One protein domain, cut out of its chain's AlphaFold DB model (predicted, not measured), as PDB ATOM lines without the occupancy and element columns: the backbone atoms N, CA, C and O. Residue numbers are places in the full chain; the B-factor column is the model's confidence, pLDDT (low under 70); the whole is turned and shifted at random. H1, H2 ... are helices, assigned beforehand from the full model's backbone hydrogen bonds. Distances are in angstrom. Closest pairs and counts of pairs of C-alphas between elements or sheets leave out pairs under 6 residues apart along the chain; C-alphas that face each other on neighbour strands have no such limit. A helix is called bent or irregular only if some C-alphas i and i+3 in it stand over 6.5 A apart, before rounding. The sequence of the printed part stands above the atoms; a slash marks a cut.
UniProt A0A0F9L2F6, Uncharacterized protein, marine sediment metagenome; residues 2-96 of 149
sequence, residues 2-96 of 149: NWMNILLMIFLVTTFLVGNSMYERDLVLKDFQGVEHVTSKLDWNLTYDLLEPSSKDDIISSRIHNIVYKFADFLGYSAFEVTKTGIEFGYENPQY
ATOM      1  N   ASN A   2      94.187  39.012  -6.792       81.12
ATOM      2  CA  ASN A   2      93.052  39.464  -7.608       81.12
ATOM      3  C   ASN A   2      91.883  38.468  -7.458       81.12
ATOM      4  O   ASN A   2      92.132  37.276  -7.280       81.12
ATOM      5  N   TRP A   3      90.636  38.934  -7.545       77.06
ATOM      6  CA  TRP A   3      89.423  38.106  -7.473       77.06
ATOM      7  C   TRP A   3      89.453  36.928  -8.451       77.06
ATOM      8  O   TRP A   3      89.040  35.826  -8.100       77.06
ATOM      9  N   MET A   4      90.050  37.131  -9.629       78.88
ATOM     10  CA  MET A   4      90.279  36.080 -10.625       78.88
ATOM     11  C   MET A   4      91.057  34.881 -10.056       78.88
ATOM     12  O   MET A   4      90.690  33.733 -10.281       78.88
ATOM     13  N   ASN A   5      92.100  35.137  -9.263       79.62
ATOM     14  CA  ASN A   5      92.942  34.080  -8.696       79.62
ATOM     15  C   ASN A   5      92.201  33.306  -7.600       79.62
ATOM     16  O   ASN A   5      92.434  32.113  -7.430       79.62
ATOM     17  N   ILE A   6      91.316  33.979  -6.859       79.94
ATOM     18  CA  ILE A   6      90.471  33.338  -5.845       79.94
ATOM     19  C   ILE A   6      89.482  32.392  -6.529       79.94
ATOM     20  O   ILE A   6      89.376  31.238  -6.123       79.94
ATOM     21  N   LEU A   7      88.811  32.851  -7.588       82.19
ATOM     22  CA  LEU A   7      87.875  32.026  -8.354       82.19
ATOM     23  C   LEU A   7      88.565  30.805  -8.968       82.19
ATOM     24  O   LEU A   7      88.048  29.699  -8.847       82.19
ATOM     25  N   LEU A   8      89.759  30.984  -9.541       84.00
ATOM     26  CA  LEU A   8      90.563  29.881 -10.072       84.00
ATOM     27  C   LEU A   8      90.961  28.874  -8.986       84.00
ATOM     28  O   LEU A   8      90.856  27.672  -9.205       84.00
ATOM     29  N   MET A   9      91.374  29.336  -7.800       82.50
ATOM     30  CA  MET A   9      91.697  28.423  -6.699       82.50
ATOM     31  C   MET A   9      90.473  27.661  -6.194       82.50
ATOM     32  O   MET A   9      90.574  26.460  -5.963       82.50
ATOM     33  N   ILE A  10      89.326  28.328  -6.039       84.81
ATOM     34  CA  ILE A  10      88.078  27.664  -5.638       84.81
ATOM     35  C   ILE A  10      87.706  26.601  -6.670       84.81
ATOM     36  O   ILE A  10      87.435  25.466  -6.288       84.81
ATOM     37  N   PHE A  11      87.758  26.950  -7.957       87.00
ATOM     38  CA  PHE A  11      87.492  26.027  -9.054       87.00
ATOM     39  C   PHE A  11      88.387  24.780  -8.976       87.00
ATOM     40  O   PHE A  11      87.872  23.664  -8.909       87.00
ATOM     41  N   LEU A  12      89.706  24.951  -8.859       86.50
ATOM     42  CA  LEU A  12      90.641  23.827  -8.735       86.50
ATOM     43  C   LEU A  12      90.332  22.951  -7.512       86.50
ATOM     44  O   LEU A  12      90.170  21.740  -7.652       86.50
ATOM     45  N   VAL A  13      90.149  23.555  -6.333       86.38
ATOM     46  CA  VAL A  13      89.810  22.815  -5.105       86.38
ATOM     47  C   VAL A  13      88.511  22.026  -5.274       86.38
ATOM     48  O   VAL A  13      88.445  20.870  -4.862       86.38
ATOM     49  N   THR A  14      87.488  22.602  -5.913       86.81
ATOM     50  CA  THR A  14      86.231  21.882  -6.157       86.81
ATOM     51  C   THR A  14      86.410  20.691  -7.091       86.81
ATOM     52  O   THR A  14      85.870  19.627  -6.801       86.81
ATOM     53  N   THR A  15      87.203  20.816  -8.158       88.88
ATOM     54  CA  THR A  15      87.463  19.686  -9.068       88.88
ATOM     55  C   THR A  15      88.206  18.548  -8.364       88.88
ATOM     56  O   THR A  15      87.838  17.388  -8.528       88.88
ATOM     57  N   PHE A  16      89.158  18.870  -7.483       88.81
ATOM     58  CA  PHE A  16      89.890  17.871  -6.699       88.81
ATOM     59  C   PHE A  16      88.967  17.148  -5.710       88.81
ATOM     60  O   PHE A  16      89.031  15.930  -5.557       88.81
ATOM     61  N   LEU A  17      88.064  17.889  -5.063       88.00
ATOM     62  CA  LEU A  17      87.083  17.324  -4.138       88.00
ATOM     63  C   LEU A  17      86.123  16.349  -4.817       88.00
ATOM     64  O   LEU A  17      85.800  15.316  -4.236       88.00
ATOM     65  N   VAL A  18      85.692  16.651  -6.045       89.00
ATOM     66  CA  VAL A  18      84.868  15.728  -6.837       89.00
ATOM     67  C   VAL A  18      85.616  14.415  -7.074       89.00
ATOM     68  O   VAL A  18      85.045  13.353  -6.843       89.00
ATOM     69  N   GLY A  19      86.899  14.483  -7.442       87.62
ATOM     70  CA  GLY A  19      87.762  13.309  -7.592       87.62
ATOM     71  C   GLY A  19      87.856  12.459  -6.327       87.62
ATOM     72  O   GLY A  19      87.605  11.255  -6.358       87.62
ATOM     73  N   ASN A  20      88.134  13.096  -5.191       87.94
ATOM     74  CA  ASN A  20      88.226  12.402  -3.908       87.94
ATOM     75  C   ASN A  20      86.882  11.761  -3.509       87.94
ATOM     76  O   ASN A  20      86.821  10.603  -3.104       87.94
ATOM     77  N   SER A  21      85.771  12.468  -3.739       86.81
ATOM     78  CA  SER A  21      84.428  11.936  -3.503       86.81
ATOM     79  C   SER A  21      84.114  10.699  -4.340       86.81
ATOM     80  O   SER A  21      83.389   9.816  -3.880       86.81
ATOM     81  N   MET A  22      84.605  10.653  -5.581       86.12
ATOM     82  CA  MET A  22      84.464   9.479  -6.435       86.12
ATOM     83  C   MET A  22      85.276   8.310  -5.882       86.12
ATOM     84  O   MET A  22      84.752   7.205  -5.799       86.12
ATOM     85  N   TYR A  23      86.500   8.562  -5.418       86.31
ATOM     86  CA  TYR A  23      87.337   7.544  -4.785       86.31
ATOM     87  C   TYR A  23      86.685   6.955  -3.525       86.31
ATOM     88  O   TYR A  23      86.608   5.737  -3.369       86.31
ATOM     89  N   GLU A  24      86.142   7.803  -2.645       85.00
ATOM     90  CA  GLU A  24      85.397   7.359  -1.460       85.00
ATOM     91  C   GLU A  24      84.179   6.502  -1.834       85.00
ATOM     92  O   GLU A  24      83.878   5.505  -1.173       85.00
ATOM     93  N   ARG A  25      83.479   6.862  -2.913       84.62
ATOM     94  CA  ARG A  25      82.321   6.105  -3.393       84.62
ATOM     95  C   ARG A  25      82.720   4.735  -3.939       84.62
ATOM     96  O   ARG A  25      82.053   3.754  -3.608       84.62
ATOM     97  N   ASP A  26      83.801   4.656  -4.707       85.25
ATOM     98  CA  ASP A  26      84.327   3.393  -5.237       85.25
ATOM     99  C   ASP A  26      84.798   2.474  -4.096       85.25
ATOM    100  O   ASP A  26      84.501   1.276  -4.101       85.25
ATOM    101  N   LEU A  27      85.406   3.034  -3.038       84.44
ATOM    102  CA  LEU A  27      85.740   2.292  -1.815       84.44
ATOM    103  C   LEU A  27      84.506   1.684  -1.131       84.44
ATOM    104  O   LEU A  27      84.547   0.532  -0.691       84.44
ATOM    105  N   VAL A  28      83.408   2.442  -1.031       84.81
ATOM    106  CA  VAL A  28      82.154   1.981  -0.409       84.81
ATOM    107  C   VAL A  28      81.479   0.899  -1.251       84.81
ATOM    108  O   VAL A  28      80.988  -0.090  -0.704       84.81
ATOM    109  N   LEU A  29      81.455   1.074  -2.574       83.81
ATOM    110  CA  LEU A  29      80.810   0.147  -3.502       83.81
ATOM    111  C   LEU A  29      81.654  -1.105  -3.786       83.81
ATOM    112  O   LEU A  29      81.099  -2.104  -4.240       83.81
ATOM    113  N   LYS A  30      82.961  -1.078  -3.479       79.69
ATOM    114  CA  LYS A  30      83.948  -2.119  -3.830       79.69
ATOM    115  C   LYS A  30      83.999  -2.425  -5.332       79.69
ATOM    116  O   LYS A  30      84.376  -3.528  -5.722       79.69
ATOM    117  N   ASP A  31      83.624  -1.451  -6.149       77.44
ATOM    118  CA  ASP A  31      83.678  -1.508  -7.604       77.44
ATOM    119  C   ASP A  31      84.482  -0.300  -8.073       77.44
ATOM    120  O   ASP A  31      83.997   0.828  -8.039       77.44
ATOM    121  N   PHE A  32      85.745  -0.538  -8.421       73.31
ATOM    122  CA  PHE A  32      86.656   0.506  -8.872       73.31
ATOM    123  C   PHE A  32      86.513   0.645 -10.379       73.31
ATOM    124  O   PHE A  32      87.165  -0.067 -11.143       73.31
ATOM    125  N   GLN A  33      85.649   1.562 -10.802       69.31
ATOM    126  CA  GLN A  33      85.470   1.853 -12.225       69.31
ATOM    127  C   GLN A  33      86.541   2.819 -12.743       69.31
ATOM    128  O   GLN A  33      86.717   2.946 -13.955       69.31
ATOM    129  N   GLY A  34      87.278   3.461 -11.828       69.44
ATOM    130  CA  GLY A  34      88.287   4.460 -12.157       69.44
ATOM    131  C   GLY A  34      87.659   5.764 -12.653       69.44
ATOM    132  O   GLY A  34      86.499   5.822 -13.068       69.44
ATOM    133  N   VAL A  35      88.435   6.849 -12.618       78.12
ATOM    134  CA  VAL A  35      87.937   8.168 -13.051       78.12
ATOM    135  C   VAL A  35      87.718   8.223 -14.558       78.12
ATOM    136  O   VAL A  35      86.811   8.916 -15.018       78.12
ATOM    137  N   GLU A  36      88.485   7.438 -15.316       71.69
ATOM    138  CA  GLU A  36      88.458   7.400 -16.778       71.69
ATOM    139  C   GLU A  36      87.055   7.138 -17.338       71.69
ATOM    140  O   GLU A  36      86.678   7.712 -18.358       71.69
ATOM    141  N   HIS A  37      86.219   6.341 -16.661       72.69
ATOM    142  CA  HIS A  37      84.846   6.081 -17.111       72.69
ATOM    143  C   HIS A  37      83.934   7.322 -17.052       72.69
ATOM    144  O   HIS A  37      82.947   7.418 -17.787       72.69
ATOM    145  N   VAL A  38      84.247   8.274 -16.173       71.38
ATOM    146  CA  VAL A  38      83.494   9.522 -15.997       71.38
ATOM    147  C   VAL A  38      84.149  10.662 -16.773       71.38
ATOM    148  O   VAL A  38      83.438  11.416 -17.437       71.38
ATOM    149  N   THR A  39      85.481  10.766 -16.762       74.19
ATOM    150  CA  THR A  39      86.211  11.807 -17.506       74.19
ATOM    151  C   THR A  39      86.141  11.597 -19.014       74.19
ATOM    152  O   THR A  39      86.017  12.576 -19.746       74.19
ATOM    153  N   SER A  40      86.088  10.353 -19.500       72.56
ATOM    154  CA  SER A  40      85.891  10.061 -20.933       72.56
ATOM    155  C   SER A  40      84.526  10.496 -21.477       72.56
ATOM    156  O   SER A  40      84.391  10.724 -22.675       72.56
ATOM    157  N   LYS A  41      83.513  10.644 -20.614       74.94
ATOM    158  CA  LYS A  41      82.183  11.152 -21.000       74.94
ATOM    159  C   LYS A  41      82.110  12.678 -21.019       74.94
ATOM    160  O   LYS A  41      81.153  13.231 -21.556       74.94
ATOM    161  N   LEU A  42      83.090  13.355 -20.424       70.75
ATOM    162  CA  LEU A  42      83.218  14.810 -20.428       70.75
ATOM    163  C   LEU A  42      83.964  15.251 -21.690       70.75
ATOM    164  O   LEU A  42      85.090  15.729 -21.611       70.75
ATOM    165  N   ASP A  43      83.369  15.069 -22.864       69.19
ATOM    166  CA  ASP A  43      83.970  15.561 -24.105       69.19
ATOM    167  C   ASP A  43      83.425  16.950 -24.457       69.19
ATOM    168  O   ASP A  43      82.209  17.172 -24.471       69.19
ATOM    169  N   TRP A  44      84.329  17.896 -24.712       76.62
ATOM    170  CA  TRP A  44      83.962  19.214 -25.208       76.62
ATOM    171  C   TRP A  44      84.095  19.204 -26.719       76.62
ATOM    172  O   TRP A  44      85.195  19.218 -27.265       76.62
ATOM    173  N   ASN A  45      82.953  19.225 -27.391       68.12
ATOM    174  CA  ASN A  45      82.913  19.407 -28.826       68.12
ATOM    175  C   ASN A  45      81.812  20.404 -29.160       68.12
ATOM    176  O   ASN A  45      80.627  20.063 -29.197       68.12
ATOM    177  N   LEU A  46      82.202  21.656 -29.387       63.78
ATOM    178  CA  LEU A  46      81.293  22.652 -29.925       63.78
ATOM    179  C   LEU A  46      81.231  22.451 -31.440       63.78
ATOM    180  O   LEU A  46      81.931  23.101 -32.211       63.78
ATOM    181  N   THR A  47      80.402  21.501 -31.880       59.00
ATOM    182  CA  THR A  47      80.157  21.293 -33.310       59.00
ATOM    183  C   THR A  47      79.323  22.463 -33.824       59.00
ATOM    184  O   THR A  47      78.098  22.465 -33.723       59.00
ATOM    185  N   TYR A  48      80.002  23.504 -34.299       63.19
ATOM    186  CA  TYR A  48      79.375  24.679 -34.886       63.19
ATOM    187  C   TYR A  48      79.811  24.820 -36.337       63.19
ATOM    188  O   TYR A  48      81.007  24.795 -36.641       63.19
ATOM    189  N   ASP A  49      78.841  25.007 -37.223       68.75
ATOM    190  CA  ASP A  49      79.117  25.287 -38.623       68.75
ATOM    191  C   ASP A  49      79.657  26.716 -38.739       68.75
ATOM    192  O   ASP A  49      78.991  27.693 -38.384       68.75
ATOM    193  N   LEU A  50      80.907  26.845 -39.190       71.94
ATOM    194  CA  LEU A  50      81.527  28.147 -39.423       71.94
ATOM    195  C   LEU A  50      80.721  28.909 -40.479       71.94
ATOM    196  O   LEU A  50      80.383  28.361 -41.525       71.94
ATOM    197  N   LEU A  51      80.458  30.193 -40.231       73.56
ATOM    198  CA  LEU A  51      79.728  31.016 -41.190       73.56
ATOM    199  C   LEU A  51      80.597  31.248 -42.431       73.56
ATOM    200  O   LEU A  51      81.648  31.899 -42.353       73.56
ATOM    201  N   GLU A  52      80.141  30.748 -43.578       77.00
ATOM    202  CA  GLU A  52      80.679  31.138 -44.877       77.00
ATOM    203  C   GLU A  52      80.137  32.527 -45.258       77.00
ATOM    204  O   GLU A  52      78.942  32.794 -45.103       77.00
ATOM    205  N   PRO A  53      80.990  33.456 -45.719       74.62
ATOM    206  CA  PRO A  53      80.538  34.790 -46.090       74.62
ATOM    207  C   PRO A  53      79.666  34.730 -47.350       74.62
ATOM    208  O   PRO A  53      80.111  34.271 -48.401       74.62
ATOM    209  N   SER A  54      78.438  35.238 -47.260       77.25
ATOM    210  CA  SER A  54      77.486  35.307 -48.378       77.25
ATOM    211  C   SER A  54      77.726  36.504 -49.310       77.25
ATOM    212  O   SER A  54      77.235  36.515 -50.439       77.25
ATOM    213  N   SER A  55      78.494  37.508 -48.871       78.12
ATOM    214  CA  SER A  55      78.829  38.707 -49.645       78.12
ATOM    215  C   SER A  55      80.235  39.236 -49.317       78.12
ATOM    216  O   SER A  55      80.831  38.862 -48.306       78.12
ATOM    217  N   LYS A  56      80.789  40.120 -50.168       70.94
ATOM    218  CA  LYS A  56      82.100  40.760 -49.925       70.94
ATOM    219  C   LYS A  56      82.109  41.656 -48.685       70.94
ATOM    220  O   LYS A  56      83.144  41.736 -48.023       70.94
ATOM    221  N   ASP A  57      80.977  42.277 -48.369       72.81
ATOM    222  CA  ASP A  57      80.838  43.165 -47.214       72.81
ATOM    223  C   ASP A  57      80.732  42.366 -45.899       72.81
ATOM    224  O   ASP A  57      81.180  42.829 -44.849       72.81
ATOM    225  N   ASP A  58      80.286  41.106 -45.968       78.25
ATOM    226  CA  ASP A  58      80.162  40.209 -44.810       78.25
ATOM    227  C   ASP A  58      81.457  39.465 -44.447       78.25
ATOM    228  O   ASP A  58      81.560  38.892 -43.361       78.25
ATOM    229  N   ILE A  59      82.491  39.508 -45.300       79.38
ATOM    230  CA  ILE A  59      83.754  38.774 -45.092       79.38
ATOM    231  C   ILE A  59      84.388  39.102 -43.736       79.38
ATOM    232  O   ILE A  59      84.900  38.211 -43.056       79.38
ATOM    233  N   ILE A  60      84.388  40.377 -43.343       81.56
ATOM    234  CA  ILE A  60      85.007  40.805 -42.083       81.56
ATOM    235  C   ILE A  60      84.174  40.314 -40.893       81.56
ATOM    236  O   ILE A  60      84.739  39.786 -39.936       81.56
ATOM    237  N   SER A  61      82.845  40.423 -40.980       83.38
ATOM    238  CA  SER A  61      81.919  39.979 -39.931       83.38
ATOM    239  C   SER A  61      82.018  38.468 -39.696       83.38
ATOM    240  O   SER A  61      82.280  38.037 -38.571       83.38
ATOM    241  N   SER A  62      81.952  37.662 -40.763       84.06
ATOM    242  CA  SER A  62      82.094  36.202 -40.684       84.06
ATOM    243  C   SER A  62      83.458  35.783 -40.128       84.06
ATOM    244  O   SER A  62      83.544  34.846 -39.339       84.06
ATOM    245  N   ARG A  63      84.544  36.495 -40.467       82.94
ATOM    246  CA  ARG A  63      85.878  36.223 -39.899       82.94
ATOM    247  C   ARG A  63      85.949  36.520 -38.405       82.94
ATOM    248  O   ARG A  63      86.478  35.692 -37.670       82.94
ATOM    249  N   ILE A  64      85.437  37.669 -37.956       86.31
ATOM    250  CA  ILE A  64      85.424  38.029 -36.528       86.31
ATOM    251  C   ILE A  64      84.590  37.018 -35.745       86.31
ATOM    252  O   ILE A  64      85.054  36.528 -34.718       86.31
ATOM    253  N   HIS A  65      83.413  36.656 -36.261       84.75
ATOM    254  CA  HIS A  65      82.579  35.606 -35.689       84.75
ATOM    255  C   HIS A  65      83.384  34.307 -35.555       84.75
ATOM    256  O   HIS A  65      83.640  33.856 -34.444       84.75
ATOM    257  N   ASN A  66      83.937  33.782 -36.648       86.00
ATOM    258  CA  ASN A  66      84.709  32.537 -36.624       86.00
ATOM    259  C   ASN A  66      85.919  32.580 -35.663       86.00
ATOM    260  O   ASN A  66      86.243  31.566 -35.048       86.00
ATOM    261  N   ILE A  67      86.577  33.735 -35.490       88.12
ATOM    262  CA  ILE A  67      87.659  33.910 -34.504       88.12
ATOM    263  C   ILE A  67      87.124  33.812 -33.073       88.12
ATOM    264  O   ILE A  67      87.696  33.079 -32.268       88.12
ATOM    265  N   VAL A  68      86.040  34.525 -32.753       87.00
ATOM    266  CA  VAL A  68      85.421  34.488 -31.419       87.00
ATOM    267  C   VAL A  68      84.981  33.069 -31.071       87.00
ATOM    268  O   VAL A  68      85.232  32.618 -29.958       87.00
ATOM    269  N   TYR A  69      84.405  32.340 -32.029       84.69
ATOM    270  CA  TYR A  69      83.993  30.953 -31.816       84.69
ATOM    271  C   TYR A  69      85.177  30.026 -31.571       84.69
ATOM    272  O   TYR A  69      85.165  29.292 -30.592       84.69
ATOM    273  N   LYS A  70      86.237  30.102 -32.386       85.69
ATOM    274  CA  LYS A  70      87.456  29.311 -32.147       85.69
ATOM    275  C   LYS A  70      88.100  29.628 -30.801       85.69
ATOM    276  O   LYS A  70      88.637  28.742 -30.148       85.69
ATOM    277  N   PHE A  71      88.050  30.888 -30.382       86.50
ATOM    278  CA  PHE A  71      88.548  31.287 -29.074       86.50
ATOM    279  C   PHE A  71      87.681  30.731 -27.936       86.50
ATOM    280  O   PHE A  71      88.220  30.215 -26.961       86.50
ATOM    281  N   ALA A  72      86.354  30.788 -28.065       86.81
ATOM    282  CA  ALA A  72      85.433  30.197 -27.099       86.81
ATOM    283  C   ALA A  72      85.597  28.672 -27.010       86.81
ATOM    284  O   ALA A  72      85.606  28.130 -25.909       86.81
ATOM    285  N   ASP A  73      85.790  28.004 -28.146       86.19
ATOM    286  CA  ASP A  73      86.048  26.568 -28.215       86.19
ATOM    287  C   ASP A  73      87.360  26.197 -27.513       86.19
ATOM    288  O   ASP A  73      87.379  25.320 -26.656       86.19
ATOM    289  N   PHE A  74      88.433  26.954 -27.762       87.06
ATOM    290  CA  PHE A  74      89.701  26.794 -27.049       87.06
ATOM    291  C   PHE A  74      89.556  26.981 -25.530       87.06
ATOM    292  O   PHE A  74      90.113  26.198 -24.755       87.06
ATOM    293  N   LEU A  75      88.817  28.008 -25.089       88.31
ATOM    294  CA  LEU A  75      88.566  28.248 -23.665       88.31
ATOM    295  C   LEU A  75      87.744  27.121 -23.034       88.31
ATOM    296  O   LEU A  75      88.074  26.677 -21.936       88.31
ATOM    297  N   GLY A  76      86.700  26.662 -23.726       87.25
ATOM    298  CA  GLY A  76      85.860  25.552 -23.294       87.25
ATOM    299  C   GLY A  76      86.664  24.264 -23.163       87.25
ATOM    300  O   GLY A  76      86.728  23.703 -22.073       87.25
ATOM    301  N   TYR A  77      87.374  23.871 -24.222       88.06
ATOM    302  CA  TYR A  77      88.264  22.711 -24.214       88.06
ATOM    303  C   TYR A  77      89.272  22.775 -23.060       88.06
ATOM    304  O   TYR A  77      89.390  21.838 -22.274       88.06
ATOM    305  N   SER A  78      89.940  23.920 -22.888       87.69
ATOM    306  CA  SER A  78      90.909  24.111 -21.804       87.69
ATOM    307  C   SER A  78      90.268  23.969 -20.420       87.69
ATOM    308  O   SER A  78      90.850  23.345 -19.536       87.69
ATOM    309  N   ALA A  79      89.068  24.520 -20.209       87.12
ATOM    310  CA  ALA A  79      88.359  24.402 -18.937       87.12
ATOM    311  C   ALA A  79      87.945  22.952 -18.633       87.12
ATOM    312  O   ALA A  79      88.044  22.514 -17.482       87.12
ATOM    313  N   PHE A  80      87.516  22.200 -19.650       88.88
ATOM    314  CA  PHE A  80      87.175  20.784 -19.513       88.88
ATOM    315  C   PHE A  80      88.401  19.933 -19.191       88.88
ATOM    316  O   PHE A  80      88.343  19.140 -18.255       88.88
ATOM    317  N   GLU A  81      89.521  20.141 -19.880       87.38
ATOM    318  CA  GLU A  81      90.765  19.421 -19.593       87.38
ATOM    319  C   GLU A  81      91.284  19.721 -18.183       87.38
ATOM    320  O   GLU A  81      91.563  18.796 -17.425       87.38
ATOM    321  N   VAL A  82      91.286  20.989 -17.753       89.31
ATOM    322  CA  VAL A  82      91.643  21.339 -16.363       89.31
ATOM    323  C   VAL A  82      90.706  20.659 -15.360       89.31
ATOM    324  O   VAL A  82      91.162  20.194 -14.315       89.31
ATOM    325  N   THR A  83      89.411  20.566 -15.673       90.00
ATOM    326  CA  THR A  83      88.438  19.865 -14.823       90.00
ATOM    327  C   THR A  83      88.751  18.376 -14.728       90.00
ATOM    328  O   THR A  83      88.812  17.853 -13.618       90.00
ATOM    329  N   LYS A  84      88.982  17.699 -15.861       89.25
ATOM    330  CA  LYS A  84      89.314  16.267 -15.891       89.25
ATOM    331  C   LYS A  84      90.577  15.981 -15.096       89.25
ATOM    332  O   LYS A  84      90.527  15.187 -14.163       89.25
ATOM    333  N   THR A  85      91.658  16.700 -15.395       88.31
ATOM    334  CA  THR A  85      92.932  16.545 -14.689       88.31
ATOM    335  C   THR A  85      92.774  16.820 -13.197       88.31
ATOM    336  O   THR A  85      93.381  16.137 -12.378       88.31
ATOM    337  N   GLY A  86      91.945  17.793 -12.813       88.19
ATOM    338  CA  GLY A  86      91.681  18.060 -11.405       88.19
ATOM    339  C   GLY A  86      90.937  16.925 -10.703       88.19
ATOM    340  O   GLY A  86      91.311  16.533  -9.598       88.19
ATOM    341  N   ILE A  87      89.915  16.361 -11.344       89.44
ATOM    342  CA  ILE A  87      89.185  15.207 -10.808       89.44
ATOM    343  C   ILE A  87      90.118  13.990 -10.706       89.44
ATOM    344  O   ILE A  87      90.155  13.343  -9.663       89.44
ATOM    345  N   GLU A  88      90.911  13.707 -11.738       88.62
ATOM    346  CA  GLU A  88      91.894  12.612 -11.740       88.62
ATOM    347  C   GLU A  88      92.915  12.780 -10.615       88.62
ATOM    348  O   GLU A  88      93.092  11.878  -9.797       88.62
ATOM    349  N   PHE A  89      93.487  13.978 -10.477       88.94
ATOM    350  CA  PHE A  89      94.417  14.287  -9.396       88.94
ATOM    351  C   PHE A  89      93.794  14.056  -8.014       88.94
ATOM    352  O   PHE A  89      94.428  13.460  -7.141       88.94
ATOM    353  N   GLY A  90      92.559  14.523  -7.804       87.00
ATOM    354  CA  GLY A  90      91.847  14.369  -6.537       87.00
ATOM    355  C   GLY A  90      91.519  12.917  -6.190       87.00
ATOM    356  O   GLY A  90      91.560  12.543  -5.020       87.00
ATOM    357  N   TYR A  91      91.230  12.097  -7.200       87.12
ATOM    358  CA  TYR A  91      90.976  10.668  -7.035       87.12
ATOM    359  C   TYR A  91      92.259   9.880  -6.736       87.12
ATOM    360  O   TYR A  91      92.256   9.007  -5.873       87.12
ATOM    361  N   GLU A  92      93.365  10.195  -7.417       88.00
ATOM    362  CA  GLU A  92      94.666   9.543  -7.202       88.00
ATOM    363  C   GLU A  92      95.323   9.931  -5.873       88.00
ATOM    364  O   GLU A  92      96.162   9.195  -5.351       88.00
ATOM    365  N   ASN A  93      94.940  11.078  -5.307       87.69
ATOM    366  CA  ASN A  93      95.516  11.625  -4.081       87.69
ATOM    367  C   ASN A  93      94.462  11.784  -2.970       87.69
ATOM    368  O   ASN A  93      94.220  12.903  -2.497       87.69
ATOM    369  N   PRO A  94      93.858  10.680  -2.493       80.81
ATOM    370  CA  PRO A  94      92.761  10.725  -1.532       80.81
ATOM    371  C   PRO A  94      93.167  11.297  -0.166       80.81
ATOM    372  O   PRO A  94      92.307  11.725   0.602       80.81
ATOM    373  N   GLN A  95      94.473  11.384   0.132       80.88
ATOM    374  CA  GLN A  95      94.999  12.070   1.317       80.88
ATOM    375  C   GLN A  95      94.570  13.543   1.404       80.88
ATOM    376  O   GLN A  95      94.504  14.099   2.501       80.88
ATOM    377  N   TYR A  96      94.243  14.176   0.273       77.50
ATOM    378  CA  TYR A  96      93.673  15.522   0.221       77.50
ATOM    379  C   TYR A  96      92.145  15.464   0.334       77.50
ATOM    380  O   TYR A  96      91.418  15.912  -0.551       77.50
TER     381      TYR A  96
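This is residues 2 to 96 of the 149 residues of an uncharacterized protein of marine sediment metagenome (UniProt A0A0F9L2F6). One long straight helix, H3, makes the length of the model, and a second long helix, H1, crosses it slantwise near H3's last residues as a lopsided X, with residues 2 to 10 sticking out free. From the far end of H1 the chain folds back through the short helix H2 and a long strand-free stretch, residues 40 to 58, that runs back beside H3 to the place where H3 begins. The printed part has 95 residues with three named helices, H1, H2 and H3 in that order, and no named strand; the class is all helix. The whole is flat, spanning 62 by 35 by 12 A, and only just extended, close to loose, with a radius of gyration of the C-alphas of 19.1 A.

H3, the longest helix, holds residues 59 to 92, 34 residues, and measures 49.1 A from C-alpha 59 at (83.754, 38.774, -45.092) to C-alpha 92 at (94.666, 9.543, -7.202). H1 holds residues 3 to 29 and measures 39.1 A; its first C-alpha, that of Trp 3, is at (89.423, 38.106, -7.473). H2 is short, residues 36 to 39, 5.0 A from first to last C-alpha. No helix is bent or irregular.

H3 and H1 touch, with 33 pairs of C-alphas within 8 A, the closest being those of Ile 87 and Gly 19 at 4.0 A. H3 touches H1 with residues 83 to 92 alone, and H1 touches H3 with residues 12 to 23 alone. Their lines stand at a steep tilt of 48 degrees, and they run the same way. H2 is close to H3 but not clearly touching it: the closest C-alphas, those of Thr 39 and Lys 84, are 5.7 A apart. H1 and H2 are apart. In H1 and H3 every pair of O of residue i and N of residue i+4 is within hydrogen-bond range; H2 is too short for such a pair, and its one pair of O i and N i+3 is not within range.

The two C-alphas farthest apart, those of Lys 30 and Lys 56, are 63.0 A from each other, while the first and last printed C-alphas, those of Asn 2 and Tyr 96, are 25.2 A apart. Without residues 2 to 10, of which 3 to 10 belong to H1, the body of 86 residues spans 62 by 22 by 12 A. The printed part has no cut. H1 to H2 is a short link of 6 residues, and H2 to H3 is a long link of 19 residues. The mean pLDDT of the printed part is 81.6; residues 33 to 34, 43 and 45 to 49 are under 70.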